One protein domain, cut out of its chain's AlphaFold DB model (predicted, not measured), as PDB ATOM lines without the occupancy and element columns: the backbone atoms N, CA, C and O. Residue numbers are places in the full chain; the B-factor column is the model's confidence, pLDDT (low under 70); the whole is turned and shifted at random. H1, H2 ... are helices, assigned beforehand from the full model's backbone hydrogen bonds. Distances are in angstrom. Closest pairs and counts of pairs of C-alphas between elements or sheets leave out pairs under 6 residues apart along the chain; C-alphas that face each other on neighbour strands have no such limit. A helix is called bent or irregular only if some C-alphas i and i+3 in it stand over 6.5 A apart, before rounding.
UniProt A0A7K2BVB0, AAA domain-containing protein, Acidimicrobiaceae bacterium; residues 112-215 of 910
ATOM      1  N   LYS A 112     132.660 279.250 219.916       86.62
ATOM      2  CA  LYS A 112     132.787 277.861 220.364       86.62
ATOM      3  C   LYS A 112     132.029 276.882 219.470       86.62
ATOM      4  O   LYS A 112     132.555 275.803 219.212       86.62
ATOM      5  N   GLN A 113     130.857 277.242 218.944       86.69
ATOM      6  CA  GLN A 113     130.109 276.427 217.978       86.69
ATOM      7  C   GLN A 113     130.914 276.238 216.685       86.69
ATOM      8  O   GLN A 113     131.032 275.116 216.196       86.69
ATOM      9  N   ARG A 114     131.565 277.293 216.171       85.06
ATOM     10  CA  ARG A 114     132.458 277.185 214.999       85.06
ATOM     11  C   ARG A 114     133.656 276.274 215.282       85.06
ATOM     12  O   ARG A 114     134.011 275.440 214.447       85.06
ATOM     13  N   GLN A 115     134.279 276.417 216.452       85.19
ATOM     14  CA  GLN A 115     135.401 275.569 216.863       85.19
ATOM     15  C   GLN A 115     134.976 274.105 217.044       85.19
ATOM     16  O   GLN A 115     135.701 273.196 216.632       85.19
ATOM     17  N   LEU A 116     133.798 273.871 217.624       88.00
ATOM     18  CA  LEU A 116     133.215 272.547 217.807       88.00
ATOM     19  C   LEU A 116     132.966 271.871 216.455       88.00
ATOM     20  O   LEU A 116     133.404 270.739 216.263       88.00
ATOM     21  N   ASP A 117     132.363 272.575 215.497       85.19
ATOM     22  CA  ASP A 117     132.102 272.049 214.152       85.19
ATOM     23  C   ASP A 117     133.393 271.648 213.420       85.19
ATOM     24  O   ASP A 117     133.438 270.627 212.726       85.19
ATOM     25  N   LEU A 118     134.468 272.424 213.584       84.44
ATOM     26  CA  LEU A 118     135.783 272.093 213.027       84.44
ATOM     27  C   LEU A 118     136.399 270.861 213.698       84.44
ATOM     28  O   LEU A 118     136.927 269.987 213.008       84.44
ATOM     29  N   ARG A 119     136.317 270.763 215.028       87.25
ATOM     30  CA  ARG A 119     136.874 269.627 215.776       87.25
ATOM     31  C   ARG A 119     136.102 268.337 215.547       87.25
ATOM     32  O   ARG A 119     136.723 267.294 215.377       87.25
ATOM     33  N   LEU A 120     134.775 268.395 215.467       86.75
ATOM     34  CA  LEU A 120     133.948 267.225 215.166       86.75
ATOM     35  C   LEU A 120     134.268 266.648 213.780       86.75
ATOM     36  O   LEU A 120     134.322 265.431 213.635       86.75
ATOM     37  N   LYS A 121     134.578 267.490 212.783       85.00
ATOM     38  CA  LYS A 121     135.064 267.029 211.467       85.00
ATOM     39  C   LYS A 121     136.432 266.338 211.527       85.00
ATOM     40  O   LYS A 121     136.734 265.529 210.657       85.00
ATOM     41  N   GLY A 122     137.261 266.665 212.521       82.62
ATOM     42  CA  GLY A 122     138.605 266.114 212.711       82.62
ATOM     43  C   GLY A 122     138.709 264.977 213.733       82.62
ATOM     44  O   GLY A 122     139.788 264.407 213.872       82.62
ATOM     45  N   ILE A 123     137.622 264.622 214.428       83.50
ATOM     46  CA  ILE A 123     137.663 263.728 215.597       83.50
ATOM     47  C   ILE A 123     138.199 262.326 215.271       83.50
ATOM     48  O   ILE A 123     138.886 261.713 216.084       83.50
ATOM     49  N   ASP A 124     137.944 261.831 214.060       80.81
ATOM     50  CA  ASP A 124     138.429 260.520 213.617       80.81
ATOM     51  C   ASP A 124     139.954 260.499 213.448       80.81
ATOM     52  O   ASP A 124     140.594 259.480 213.715       80.81
ATOM     53  N   ASN A 125     140.555 261.635 213.082       80.56
ATOM     54  CA  ASN A 125     142.009 261.773 213.041       80.56
ATOM     55  C   ASN A 125     142.603 261.801 214.451       80.56
ATOM     56  O   ASN A 125     143.659 261.213 214.667       80.56
ATOM     57  N   ASP A 126     141.923 262.425 215.417       75.31
ATOM     58  CA  ASP A 126     142.387 262.464 216.808       75.31
ATOM     59  C   ASP A 126     142.368 261.076 217.476       75.31
ATOM     60  O   ASP A 126     143.188 260.812 218.356       75.31
ATOM     61  N   LEU A 127     141.483 260.175 217.030       78.19
ATOM     62  CA  LEU A 127     141.359 258.797 217.526       78.19
ATOM     63  C   LEU A 127     142.253 257.790 216.783       78.19
ATOM     64  O   LEU A 127     142.446 256.665 217.249       78.19
ATOM     65  N   SER A 128     142.817 258.164 215.636       78.06
ATOM     66  CA  SER A 128     143.679 257.281 214.849       78.06
ATOM     67  C   SER A 128     145.100 257.245 215.410       78.06
ATOM     68  O   SER A 128     145.781 258.264 215.451       78.06
ATOM     69  N   LEU A 129     145.595 256.056 215.771       71.88
ATOM     70  CA  LEU A 129     146.988 255.875 216.207       71.88
ATOM     71  C   LEU A 129     147.988 256.243 215.097       71.88
ATOM     72  O   LEU A 129     149.045 256.814 215.367       71.88
ATOM     73  N   ASP A 130     147.637 255.952 213.842       67.50
ATOM     74  CA  ASP A 130     148.500 256.171 212.677       67.50
ATOM     75  C   ASP A 130     148.590 257.655 212.276       67.50
ATOM     76  O   ASP A 130     149.571 258.054 211.646       67.50
ATOM     77  N   ALA A 131     147.644 258.501 212.711       59.94
ATOM     78  CA  ALA A 131     147.738 259.958 212.555       59.94
ATOM     79  C   ALA A 131     148.941 260.560 213.312       59.94
ATOM     80  O   ALA A 131     149.374 261.671 213.009       59.94
ATOM     81  N   TYR A 132     149.522 259.798 214.246       57.38
ATOM     82  CA  TYR A 132     150.694 260.168 215.041       57.38
ATOM     83  C   TYR A 132     151.981 259.415 214.611       57.38
ATOM     84  O   TYR A 132     153.036 259.574 215.237       57.38
ATOM     85  N   GLY A 133     151.942 258.617 213.530       58.75
ATOM     86  CA  GLY A 133     153.094 257.925 212.914       58.75
ATOM     87  C   GLY A 133     153.120 256.393 213.089       58.75
ATOM     88  O   GLY A 133     152.552 255.858 214.035       58.75
ATOM     89  N   ALA A 134     153.805 255.681 212.179       58.09
ATOM     90  CA  ALA A 134     153.736 254.217 212.041       58.09
ATOM     91  C   ALA A 134     154.269 253.422 213.257       58.09
ATOM     92  O   ALA A 134     155.456 253.482 213.592       58.09
ATOM     93  N   VAL A 135     153.396 252.606 213.852       58.22
ATOM     94  CA  VAL A 135     153.668 251.742 215.017       58.22
ATOM     95  C   VAL A 135     154.220 250.374 214.594       58.22
ATOM     96  O   VAL A 135     153.705 249.758 213.662       58.22
ATOM     97  N   LYS A 136     155.269 249.880 215.276       58.59
ATOM     98  CA  LYS A 136     155.988 248.636 214.906       58.59
ATOM     99  C   LYS A 136     155.871 247.478 215.909       58.59
ATOM    100  O   LYS A 136     156.377 246.401 215.606       58.59
ATOM    101  N   VAL A 137     155.236 247.660 217.069       62.84
ATOM    102  CA  VAL A 137     155.143 246.619 218.115       62.84
ATOM    103  C   VAL A 137     153.671 246.361 218.476       62.84
ATOM    104  O   VAL A 137     152.945 247.333 218.680       62.84
ATOM    105  N   PRO A 138     153.213 245.095 218.567       62.31
ATOM    106  CA  PRO A 138     151.816 244.770 218.880       62.31
ATOM    107  C   PRO A 138     151.302 245.395 220.187       62.31
ATOM    108  O   PRO A 138     150.220 245.973 220.193       62.31
ATOM    109  N   GLY A 139     152.119 245.402 221.248       69.00
ATOM    110  CA  GLY A 139     151.716 245.910 222.564       69.00
ATOM    111  C   GLY A 139     151.385 247.406 222.635       69.00
ATOM    112  O   GLY A 139     150.621 247.822 223.499       69.00
ATOM    113  N   GLU A 140     151.884 248.229 221.704       74.69
ATOM    114  CA  GLU A 140     151.506 249.652 221.616       74.69
ATOM    115  C   GLU A 140     150.076 249.823 221.075       74.69
ATOM    116  O   GLU A 140     149.352 250.731 221.486       74.69
ATOM    117  N   ARG A 141     149.651 248.930 220.169       78.94
ATOM    118  CA  ARG A 141     148.298 248.955 219.596       78.94
ATOM    119  C   ARG A 141     147.254 248.501 220.604       78.94
ATOM    120  O   ARG A 141     146.174 249.079 220.626       78.94
ATOM    121  N   ASP A 142     147.583 247.522 221.440       80.69
ATOM    122  CA  ASP A 142     146.666 247.008 222.459       80.69
ATOM    123  C   ASP A 142     146.418 248.049 223.562       80.69
ATOM    124  O   ASP A 142     145.265 248.339 223.886       80.69
ATOM    125  N   ALA A 143     147.473 248.722 224.037       82.06
ATOM    126  CA  ALA A 143     147.345 249.818 224.999       82.06
ATOM    127  C   ALA A 143     146.581 251.031 224.426       82.06
ATOM    128  O   ALA A 143     145.745 251.622 225.113       82.06
ATOM    129  N   TRP A 144     146.814 251.395 223.157       86.88
ATOM    130  CA  TRP A 144     146.057 252.468 222.497       86.88
ATOM    131  C   TRP A 144     144.591 252.095 222.275       86.88
ATOM    132  O   TRP A 144     143.699 252.918 222.464       86.88
ATOM    133  N   LYS A 145     144.320 250.842 221.896       85.94
ATOM    134  CA  LYS A 145     142.956 250.342 221.724       85.94
ATOM    135  C   LYS A 145     142.187 250.395 223.039       85.94
ATOM    136  O   LYS A 145     141.074 250.913 223.048       85.94
ATOM    137  N   TRP A 146     142.799 249.950 224.137       88.50
ATOM    138  CA  TRP A 146     142.218 250.088 225.471       88.50
ATOM    139  C   TRP A 146     141.894 251.554 225.800       88.50
ATOM    140  O   TRP A 146     140.793 251.846 226.265       88.50
ATOM    141  N   PHE A 147     142.810 252.481 225.496       88.88
ATOM    142  CA  PHE A 147     142.613 253.920 225.702       88.88
ATOM    143  C   PHE A 147     141.436 254.480 224.883       88.88
ATOM    144  O   PHE A 147     140.590 255.182 225.437       88.88
ATOM    145  N   ILE A 148     141.327 254.142 223.590       88.50
ATOM    146  CA  ILE A 148     140.165 254.527 222.767       88.50
ATOM    147  C   ILE A 148     138.883 253.923 223.340       88.50
ATOM    148  O   ILE A 148     137.857 254.599 223.365       88.50
ATOM    149  N   ASP A 149     138.916 252.665 223.785       88.06
ATOM    150  CA  ASP A 149     137.740 251.987 224.328       88.06
ATOM    151  C   ASP A 149     137.202 252.693 225.575       88.06
ATOM    152  O   ASP A 149     135.985 252.750 225.745       88.06
ATOM    153  N   GLN A 150     138.070 253.319 226.380       88.81
ATOM    154  CA  GLN A 150     137.619 254.191 227.467       88.81
ATOM    155  C   GLN A 150     136.856 255.409 226.927       88.81
ATOM    156  O   GLN A 150     135.801 255.737 227.449       88.81
ATOM    157  N   TRP A 151     137.334 256.052 225.856       90.69
ATOM    158  CA  TRP A 151     136.714 257.243 225.247       90.69
ATOM    159  C   TRP A 151     135.531 256.958 224.308       90.69
ATOM    160  O   TRP A 151     134.814 257.881 223.901       90.69
ATOM    161  N   ARG A 152     135.293 255.696 223.952       88.81
ATOM    162  CA  ARG A 152     134.250 255.277 223.008       88.81
ATOM    163  C   ARG A 152     132.845 255.788 223.384       88.81
ATOM    164  O   ARG A 152     132.222 256.405 222.518       88.81
ATOM    165  N   PRO A 153     132.362 255.673 224.639       88.19
ATOM    166  CA  PRO A 153     131.029 256.163 225.002       88.19
ATOM    167  C   PRO A 153     130.868 257.678 224.810       88.19
ATOM    168  O   PRO A 153     129.819 258.149 224.373       88.19
ATOM    169  N   ALA A 154     131.912 258.458 225.107       87.81
ATOM    170  CA  ALA A 154     131.885 259.910 224.956       87.81
ATOM    171  C   ALA A 154     131.984 260.341 223.483       87.81
ATOM    172  O   ALA A 154     131.247 261.224 223.049       87.81
ATOM    173  N   THR A 155     132.838 259.693 222.687       87.88
ATOM    174  CA  THR A 155     133.020 260.022 221.260       87.88
ATOM    175  C   THR A 155     131.795 259.678 220.411       87.88
ATOM    176  O   THR A 155     131.455 260.426 219.496       87.88
ATOM    177  N   GLU A 156     131.068 258.609 220.740       87.81
ATOM    178  CA  GLU A 156     129.786 258.290 220.098       87.81
ATOM    179  C   GLU A 156     128.713 259.341 220.410       87.81
ATOM    180  O   GLU A 156     127.995 259.779 219.510       87.81
ATOM    181  N   ARG A 157     128.641 259.823 221.657       88.19
ATOM    182  CA  ARG A 157     127.724 260.914 222.033       88.19
ATOM    183  C   ARG A 157     128.087 262.230 221.346       88.19
ATOM    184  O   ARG A 157     127.181 262.906 220.863       88.19
ATOM    185  N   LEU A 158     129.384 262.537 221.218       87.56
ATOM    186  CA  LEU A 158     129.877 263.699 220.468       87.56
ATOM    187  C   LEU A 158     129.392 263.683 219.013       87.56
ATOM    188  O   LEU A 158     128.821 264.668 218.549       87.56
ATOM    189  N   ARG A 159     129.558 262.553 218.311       85.12
ATOM    190  CA  ARG A 159     129.120 262.401 216.910       85.12
ATOM    191  C   ARG A 159     127.602 262.495 216.747       85.12
ATOM    192  O   ARG A 159     127.128 263.037 215.756       85.12
ATOM    193  N   ASN A 160     126.851 261.991 217.723       84.31
ATOM    194  CA  ASN A 160     125.389 261.958 217.682       84.31
ATOM    195  C   ASN A 160     124.732 263.244 218.205       84.31
ATOM    196  O   ASN A 160     123.512 263.281 218.365       84.31
ATOM    197  N   GLY A 161     125.515 264.283 218.519       79.62
ATOM    198  CA  GLY A 161     124.983 265.536 219.052       79.62
ATOM    199  C   GLY A 161     124.266 265.360 220.391       79.62
ATOM    200  O   GLY A 161     123.357 266.117 220.694       79.62
ATOM    201  N   CYS A 162     124.646 264.353 221.181       86.12
ATOM    202  CA  CYS A 162     124.160 264.128 222.541       86.12
ATOM    203  C   CYS A 162     125.203 264.612 223.547       86.12
ATOM    204  O   CYS A 162     126.398 264.604 223.249       86.12
ATOM    205  N   ARG A 163     124.775 264.962 224.765       87.31
ATOM    206  CA  ARG A 163     125.700 265.348 225.839       87.31
ATOM    207  C   ARG A 163     126.714 264.233 226.100       87.31
ATOM    208  O   ARG A 163     126.324 263.145 226.532       87.31
ATOM    209  N   ALA A 164     127.985 264.495 225.804       88.38
ATOM    210  CA  ALA A 164     129.098 263.615 226.130       88.38
ATOM    211  C   ALA A 164     129.581 263.872 227.561       88.38
ATOM    212  O   ALA A 164     129.498 264.994 228.049       88.38
ATOM    213  N   GLU A 165     130.086 262.848 228.239       88.06
ATOM    214  CA  GLU A 165     130.662 262.988 229.579       88.06
ATOM    215  C   GLU A 165     132.181 262.888 229.508       88.06
ATOM    216  O   GLU A 165     132.738 262.205 228.646       88.06
ATOM    217  N   ILE A 166     132.851 263.604 230.408       86.94
ATOM    218  CA  ILE A 166     134.296 263.501 230.562       86.94
ATOM    219  C   ILE A 166     134.589 262.212 231.318       86.94
ATOM    220  O   ILE A 166     134.045 261.982 232.394       86.94
ATOM    221  N   ILE A 167     135.465 261.388 230.755       85.62
ATOM    222  CA  ILE A 167     135.814 260.089 231.324       85.62
ATOM    223  C   ILE A 167     137.140 260.235 232.065       85.62
ATOM    224  O   ILE A 167     138.097 260.808 231.541       85.62
ATOM    225  N   GLU A 168     137.211 259.751 233.302       84.31
ATOM    226  CA  GLU A 168     138.479 259.647 234.021       84.31
ATOM    227  C   GLU A 168     139.229 258.399 233.562       84.31
ATOM    228  O   GLU A 168     138.741 257.277 233.678       84.31
ATOM    229  N   ILE A 169     140.426 258.603 233.017       84.69
ATOM    230  CA  ILE A 169     141.282 257.498 232.601       84.69
ATOM    231  C   ILE A 169     142.117 257.057 233.792       84.69
ATOM    232  O   ILE A 169     142.875 257.846 234.359       84.69
ATOM    233  N   ASP A 170     142.053 255.767 234.112       85.94
ATOM    234  CA  ASP A 170     143.002 255.150 235.028       85.94
ATOM    235  C   ASP A 170     144.384 255.045 234.362       85.94
ATOM    236  O   ASP A 170     144.727 254.078 233.673       85.94
ATOM    237  N   TRP A 171     145.197 256.080 234.570       85.12
ATOM    238  CA  TRP A 171     146.553 256.145 234.038       85.12
ATOM    239  C   TRP A 171     147.453 255.031 234.579       85.12
ATOM    240  O   TRP A 171     148.359 254.613 233.864       85.12
ATOM    241  N   ARG A 172     147.211 254.511 235.795       82.88
ATOM    242  CA  ARG A 172     147.997 253.389 236.343       82.88
ATOM    243  C   ARG A 172     147.703 252.112 235.574       82.88
ATOM    244  O   ARG A 172     148.629 251.376 235.240       82.88
ATOM    245  N   ARG A 173     146.435 251.886 235.237       83.31
ATOM    246  CA  ARG A 173     146.031 250.759 234.399       83.31
ATOM    247  C   ARG A 173     146.591 250.866 232.982       83.31
ATOM    248  O   ARG A 173     147.070 249.861 232.471       83.31
ATOM    249  N   LEU A 174     146.658 252.065 232.396       82.38
ATOM    250  CA  LEU A 174     147.369 252.274 231.125       82.38
ATOM    251  C   LEU A 174     148.843 251.839 231.222       82.38
ATOM    252  O   LEU A 174     149.356 251.199 230.308       82.38
ATOM    253  N   GLU A 175     149.533 252.145 232.327       81.81
ATOM    254  CA  GLU A 175     150.905 251.660 232.539       81.81
ATOM    255  C   GLU A 175     150.979 250.137 232.656       81.81
ATOM    256  O   GLU A 175     151.946 249.541 232.180       81.81
ATOM    257  N   THR A 176     149.975 249.502 233.268       82.44
ATOM    258  CA  THR A 176     149.864 248.040 233.327       82.44
ATOM    259  C   THR A 176     149.702 247.437 231.931       82.44
ATOM    260  O   THR A 176     150.451 246.523 231.596       82.44
ATOM    261  N   GLU A 177     148.812 247.981 231.098       81.38
ATOM    262  CA  GLU A 177     148.607 247.526 229.712       81.38
ATOM    263  C   GLU A 177     149.879 247.703 228.862       81.38
ATOM    264  O   GLU A 177     150.272 246.813 228.108       81.38
ATOM    265  N   LEU A 178     150.600 248.816 229.040       79.00
ATOM    266  CA  LEU A 178     151.876 249.065 228.357       79.00
ATOM    267  C   LEU A 178     152.961 248.054 228.752       79.00
ATOM    268  O   LEU A 178     153.680 247.543 227.891       79.00
ATOM    269  N   ARG A 179     153.072 247.743 230.050       79.12
ATOM    270  CA  ARG A 179     154.028 246.744 230.553       79.12
ATOM    271  C   ARG A 179     153.656 245.331 230.099       79.12
ATOM    272  O   ARG A 179     154.551 244.569 229.743       79.12
ATOM    273  N   ALA A 180     152.363 245.001 230.064       77.50
ATOM    274  CA  ALA A 180     151.860 243.727 229.545       77.50
ATOM    275  C   ALA A 180     152.171 243.551 228.046       77.50
ATOM    276  O   ALA A 180     152.479 242.447 227.601       77.50
ATOM    277  N   GLY A 181     152.181 244.646 227.282       66.88
ATOM    278  CA  GLY A 181     152.559 244.689 225.868       66.88
ATOM    279  C   GLY A 181     154.067 244.660 225.575       66.88
ATOM    280  O   GLY A 181     154.472 244.993 224.458       66.88
ATOM    281  N   SER A 182     154.914 244.294 226.544       67.50
ATOM    282  CA  SER A 182     156.384 244.279 226.423       67.50
ATOM    283  C   SER A 182     157.022 245.656 226.165       67.50
ATOM    284  O   SER A 182     158.131 245.737 225.630       67.50
ATOM    285  N   VAL A 183     156.354 246.755 226.533       69.81
ATOM    286  CA  VAL A 183     156.950 248.099 226.503       69.81
ATOM    287  C   VAL A 183     157.569 248.390 227.869       69.81
ATOM    288  O   VAL A 183     156.864 248.597 228.856       69.81
ATOM    289  N   GLU A 184     158.902 248.420 227.933       72.00
ATOM    290  CA  GLU A 184     159.630 248.678 229.180       72.00
ATOM    291  C   GLU A 184     159.257 250.032 229.803       72.00
ATOM    292  O   GLU A 184     159.264 251.079 229.135       72.00
ATOM    293  N   GLY A 185     158.978 250.006 231.111       69.06
ATOM    294  CA  GLY A 185     158.661 251.190 231.905       69.06
ATOM    295  C   GLY A 185     159.800 252.211 231.875       69.06
ATOM    296  O   GLY A 185     160.958 251.876 232.098       69.06
ATOM    297  N   GLY A 186     159.473 253.469 231.568       70.50
ATOM    298  CA  GLY A 186     160.446 254.568 231.481       70.50
ATOM    299  C   GLY A 186     161.192 254.692 230.143       70.50
ATOM    300  O   GLY A 186     161.880 255.698 229.912       70.50
ATOM    301  N   SER A 187     161.018 253.742 229.215       79.50
ATOM    302  CA  SER A 187     161.601 253.821 227.871       79.50
ATOM    303  C   SER A 187     161.128 255.070 227.107       79.50
ATOM    304  O   SER A 187     160.077 255.657 227.388       79.50
ATOM    305  N   LYS A 188     161.901 255.511 226.103       76.38
ATOM    306  CA  LYS A 188     161.513 256.653 225.250       76.38
ATOM    307  C   LYS A 188     160.167 256.404 224.556       76.38
ATOM    308  O   LYS A 188     159.393 257.338 224.402       76.38
ATOM    309  N   ARG A 189     159.878 255.148 224.187       74.56
ATOM    310  CA  ARG A 189     158.597 254.738 223.589       74.56
ATOM    311  C   ARG A 189     157.449 254.772 224.595       74.56
ATOM    312  O   ARG A 189     156.402 255.310 224.267       74.56
ATOM    313  N   PHE A 190     157.673 254.302 225.823       78.44
ATOM    314  CA  PHE A 190     156.697 254.399 226.912       78.44
ATOM    315  C   PHE A 190     156.293 255.856 227.178       78.44
ATOM    316  O   PHE A 190     155.110 256.184 227.186       78.44
ATOM    317  N   ARG A 191     157.281 256.753 227.306       79.94
ATOM    318  CA  ARG A 191     157.038 258.192 227.504       79.94
ATOM    319  C   ARG A 191     156.346 258.850 226.311       79.94
ATOM    320  O   ARG A 191     155.466 259.679 226.507       79.94
ATOM    321  N   GLU A 192     156.724 258.480 225.091       81.19
ATOM    322  CA  GLU A 192     156.113 259.007 223.868       81.19
ATOM    323  C   GLU A 192     154.650 258.559 223.718       81.19
ATOM    324  O   GLU A 192     153.792 259.379 223.406       81.19
ATOM    325  N   LEU A 193     154.328 257.293 224.005       81.62
ATOM    326  CA  LEU A 193     152.949 256.801 223.932       81.62
ATOM    327  C   LEU A 193     152.079 257.376 225.060       81.62
ATOM    328  O   LEU A 193     150.964 257.818 224.795       81.62
ATOM    329  N   GLN A 194     152.606 257.489 226.286       82.88
ATOM    330  CA  GLN A 194     151.927 258.216 227.367       82.88
ATOM    331  C   GLN A 194     151.651 259.676 226.988       82.88
ATOM    332  O   GLN A 194     150.556 260.180 227.237       82.88
ATOM    333  N   LYS A 195     152.622 260.356 226.365       83.69
ATOM    334  CA  LYS A 195     152.456 261.727 225.875       83.69
ATOM    335  C   LYS A 195     151.342 261.813 224.828       83.69
ATOM    336  O   LYS A 195     150.472 262.664 224.964       83.69
ATOM    337  N   ARG A 196     151.316 260.906 223.847       84.62
ATOM    338  CA  ARG A 196     150.266 260.855 222.811       84.62
ATOM    339  C   ARG A 196     148.878 260.599 223.391       84.62
ATOM    340  O   ARG A 196     147.944 261.298 223.019       84.62
ATOM    341  N   CYS A 197     148.741 259.659 224.332       85.69
ATOM    342  CA  CYS A 197     147.465 259.416 225.013       85.69
ATOM    343  C   CYS A 197     147.003 260.658 225.788       85.69
ATOM    344  O   CYS A 197     145.830 261.005 225.733       85.69
ATOM    345  N   ARG A 198     147.914 261.372 226.463       86.56
ATOM    346  CA  ARG A 198     147.589 262.634 227.148       86.56
ATOM    347  C   ARG A 198     147.205 263.751 226.177       86.56
ATOM    348  O   ARG A 198     146.277 264.499 226.456       86.56
ATOM    349  N   GLU A 199     147.885 263.873 225.041       85.50
ATOM    350  CA  GLU A 199     147.532 264.855 224.007       85.50
ATOM    351  C   GLU A 199     146.150 264.571 223.402       85.50
ATOM    352  O   GLU A 199     145.347 265.496 223.272       85.50
ATOM    353  N   ALA A 200     145.849 263.309 223.086       85.44
ATOM    354  CA  ALA A 200     144.537 262.895 222.598       85.44
ATOM    355  C   ALA A 200     143.440 263.100 223.659       85.44
ATOM    356  O   ALA A 200     142.391 263.660 223.350       85.44
ATOM    357  N   ASP A 201     143.701 262.734 224.918       88.69
ATOM    358  CA  ASP A 201     142.800 262.959 226.057       88.69
ATOM    359  C   ASP A 201     142.491 264.454 226.239       88.69
ATOM    360  O   ASP A 201     141.325 264.838 226.288       88.69
ATOM    361  N   ASN A 202     143.509 265.320 226.208       87.38
ATOM    362  CA  ASN A 202     143.327 266.772 226.278       87.38
ATOM    363  C   ASN A 202     142.478 267.314 225.119       87.38
ATOM    364  O   ASN A 202     141.608 268.161 225.333       87.38
ATOM    365  N   ARG A 203     142.704 266.841 223.884       86.19
ATOM    366  CA  ARG A 203     141.910 267.264 222.718       86.19
ATOM    367  C   ARG A 203     140.456 266.825 222.835       86.19
ATOM    368  O   ARG A 203     139.576 267.648 222.589       86.19
ATOM    369  N   LEU A 204     140.207 265.579 223.241       88.81
ATOM    370  CA  LEU A 204     138.862 265.037 223.433       88.81
ATOM    371  C   LEU A 204     138.127 265.753 224.569       88.81
ATOM    372  O   LEU A 204     137.002 266.200 224.356       88.81
ATOM    373  N   ARG A 205     138.775 265.967 225.722       91.00
ATOM    374  CA  ARG A 205     138.231 266.786 226.821       91.00
ATOM    375  C   ARG A 205     137.877 268.188 226.350       91.00
ATOM    376  O   ARG A 205     136.769 268.641 226.601       91.00
ATOM    377  N   ALA A 206     138.774 268.856 225.626       87.31
ATOM    378  CA  ALA A 206     138.506 270.185 225.083       87.31
ATOM    379  C   ALA A 206     137.307 270.186 224.115       87.31
ATOM    380  O   ALA A 206     136.493 271.103 224.160       87.31
ATOM    381  N   THR A 207     137.142 269.149 223.290       89.75
ATOM    382  CA  THR A 207     135.956 268.995 222.429       89.75
ATOM    383  C   THR A 207     134.680 268.769 223.248       89.75
ATOM    384  O   THR A 207     133.657 269.365 222.926       89.75
ATOM    385  N   VAL A 208     134.725 267.983 224.332       89.31
ATOM    386  CA  VAL A 208     133.588 267.811 225.259       89.31
ATOM    387  C   VAL A 208     133.250 269.122 225.977       89.31
ATOM    388  O   VAL A 208     132.079 269.478 226.049       89.31
ATOM    389  N   HIS A 209     134.245 269.883 226.442       88.94
ATOM    390  CA  HIS A 209     134.033 271.201 227.052       88.94
ATOM    391  C   HIS A 209     133.411 272.203 226.071       88.94
ATOM    392  O   HIS A 209     132.486 272.922 226.445       88.94
ATOM    393  N   LEU A 210     133.865 272.223 224.812       87.75
ATOM    394  CA  LEU A 210     133.222 273.011 223.756       87.75
ATOM    395  C   LEU A 210     131.775 272.556 223.537       87.75
ATOM    396  O   LEU A 210     130.880 273.390 223.475       87.75
ATOM    397  N   GLN A 211     131.521 271.245 223.498       89.25
ATOM    398  CA  GLN A 211     130.170 270.696 223.384       89.25
ATOM    399  C   GLN A 211     129.276 271.105 224.567       89.25
ATOM    400  O   GLN A 211     128.106 271.398 224.363       89.25
ATOM    401  N   HIS A 212     129.815 271.155 225.790       87.31
ATOM    402  CA  HIS A 212     129.109 271.617 226.994       87.31
ATOM    403  C   HIS A 212     128.800 273.102 226.968       87.31
ATOM    404  O   HIS A 212     127.701 273.473 227.346       87.31
ATOM    405  N   ALA A 213     129.724 273.938 226.506       83.50
ATOM    406  CA  ALA A 213     129.483 275.375 226.413       83.50
ATOM    407  C   ALA A 213     128.464 275.740 225.322       83.50
ATOM    408  O   ALA A 213     127.835 276.792 225.391       83.50
ATOM    409  N   VAL A 214     128.350 274.895 224.297       84.94
ATOM    410  CA  VAL A 214     127.535 275.155 223.109       84.94
ATOM    411  C   VAL A 214     126.187 274.427 223.147       84.94
ATOM    412  O   VAL A 214     125.221 274.851 222.523       84.94
ATOM    413  N   GLU A 215     126.099 273.336 223.900       84.00
ATOM    414  CA  GLU A 215     124.884 272.547 224.102       84.00
ATOM    415  C   GLU A 215     124.123 272.190 222.804       84.00
ATOM    416  O   GLU A 215     122.904 272.373 222.729       84.00
TER     417      GLU A 215
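AT A GLANCE: This is residues 112 to 215 of the 910 residues of the protein "AAA domain-containing protein" of Acidimicrobiaceae bacterium (UniProt A0A7K2BVB0). The domain is an elongated bundle of helices: the long helix H5 runs nearly its whole length, with H3 side by side with it. H1 packs on H5 near one end of the bundle, with the short H2 following it, and H4 packs on H3 near the other end, on the opposite side from H1. The printed part has 104 residues with five named helices, H1 to H5 along the chain, and no named strand; the class is all helix. It is compact, with a radius of gyration of the C-alphas of 14.4 A, and spans 42 by 24 by 18 A.

HOW THE PARTS SIT: H1, residues 112 to 127, touches H5, residues 188 to 214, at a shallow tilt of 32 degrees, opposite ways; their closest C-alphas, of Gln 113 and Val 214, are 5.9 A apart. With residues 120 to 127 alone, H1 only just touches H3, residues 138 to 159, with 3 pairs of C-alphas within 8 A, the closest being Leu 127 and Ile 148 at 6.9 A. H2, residues 129 to 132, is close to but not clearly touching H3, with the closest C-alphas, of Leu 129 and Trp 144, 7.2 A apart. H3 is the hub, touching three helices. H3 and H5 touch at a shallow tilt of 2 degrees, the same way; the closest C-alphas are those of Leu 158 and Val 208, 7.3 A apart. H3 and H4, residues 171 to 180, form a helical hairpin: residues 139 to 147 of H3 alone touch H4, the tilt of 36 degrees is only just steep, and the closest C-alphas, of Ala 143 and Glu 177, are 5.4 A apart. H1 and H4 are apart. H1, H3, H4 and H5 make an up and down bundle, each running against the one before it. In H4 and H5 every O i to N i+4 pair is within hydrogen-bond range; in H1 10 of 12 are and in H3 16 of 18, while H2 is too short for such a pair.

IN THESE COORDINATES: H1 begins at C-alpha 112, (132.787, 277.861, 220.364), and is 21.1 A long; it is irregular, with C-alphas 121 and 124 7.6 A apart and a kink of 53 degrees near residue 121. H3, 28.8 A long, begins at C-alpha 138, (151.816, 244.770, 218.880); it is irregular, with C-alphas 150 and 153 7.3 A apart and a kink of 56 degrees near residue 153. H2 and H4 measure 5.8 A and 14.2 A. H5, 38.7 A long, ends at C-alpha 214, (127.535, 275.155, 223.109).

THE WHOLE: The C-alphas farthest apart, of Glu 184 and Glu 215, are 42.5 A apart. The printed part has no cut, and the link from H3 to H4, 11 residues, is long. The mean pLDDT of the printed part is 81.3; residues 130 to 139, 181 to 183 and 185 are under 70.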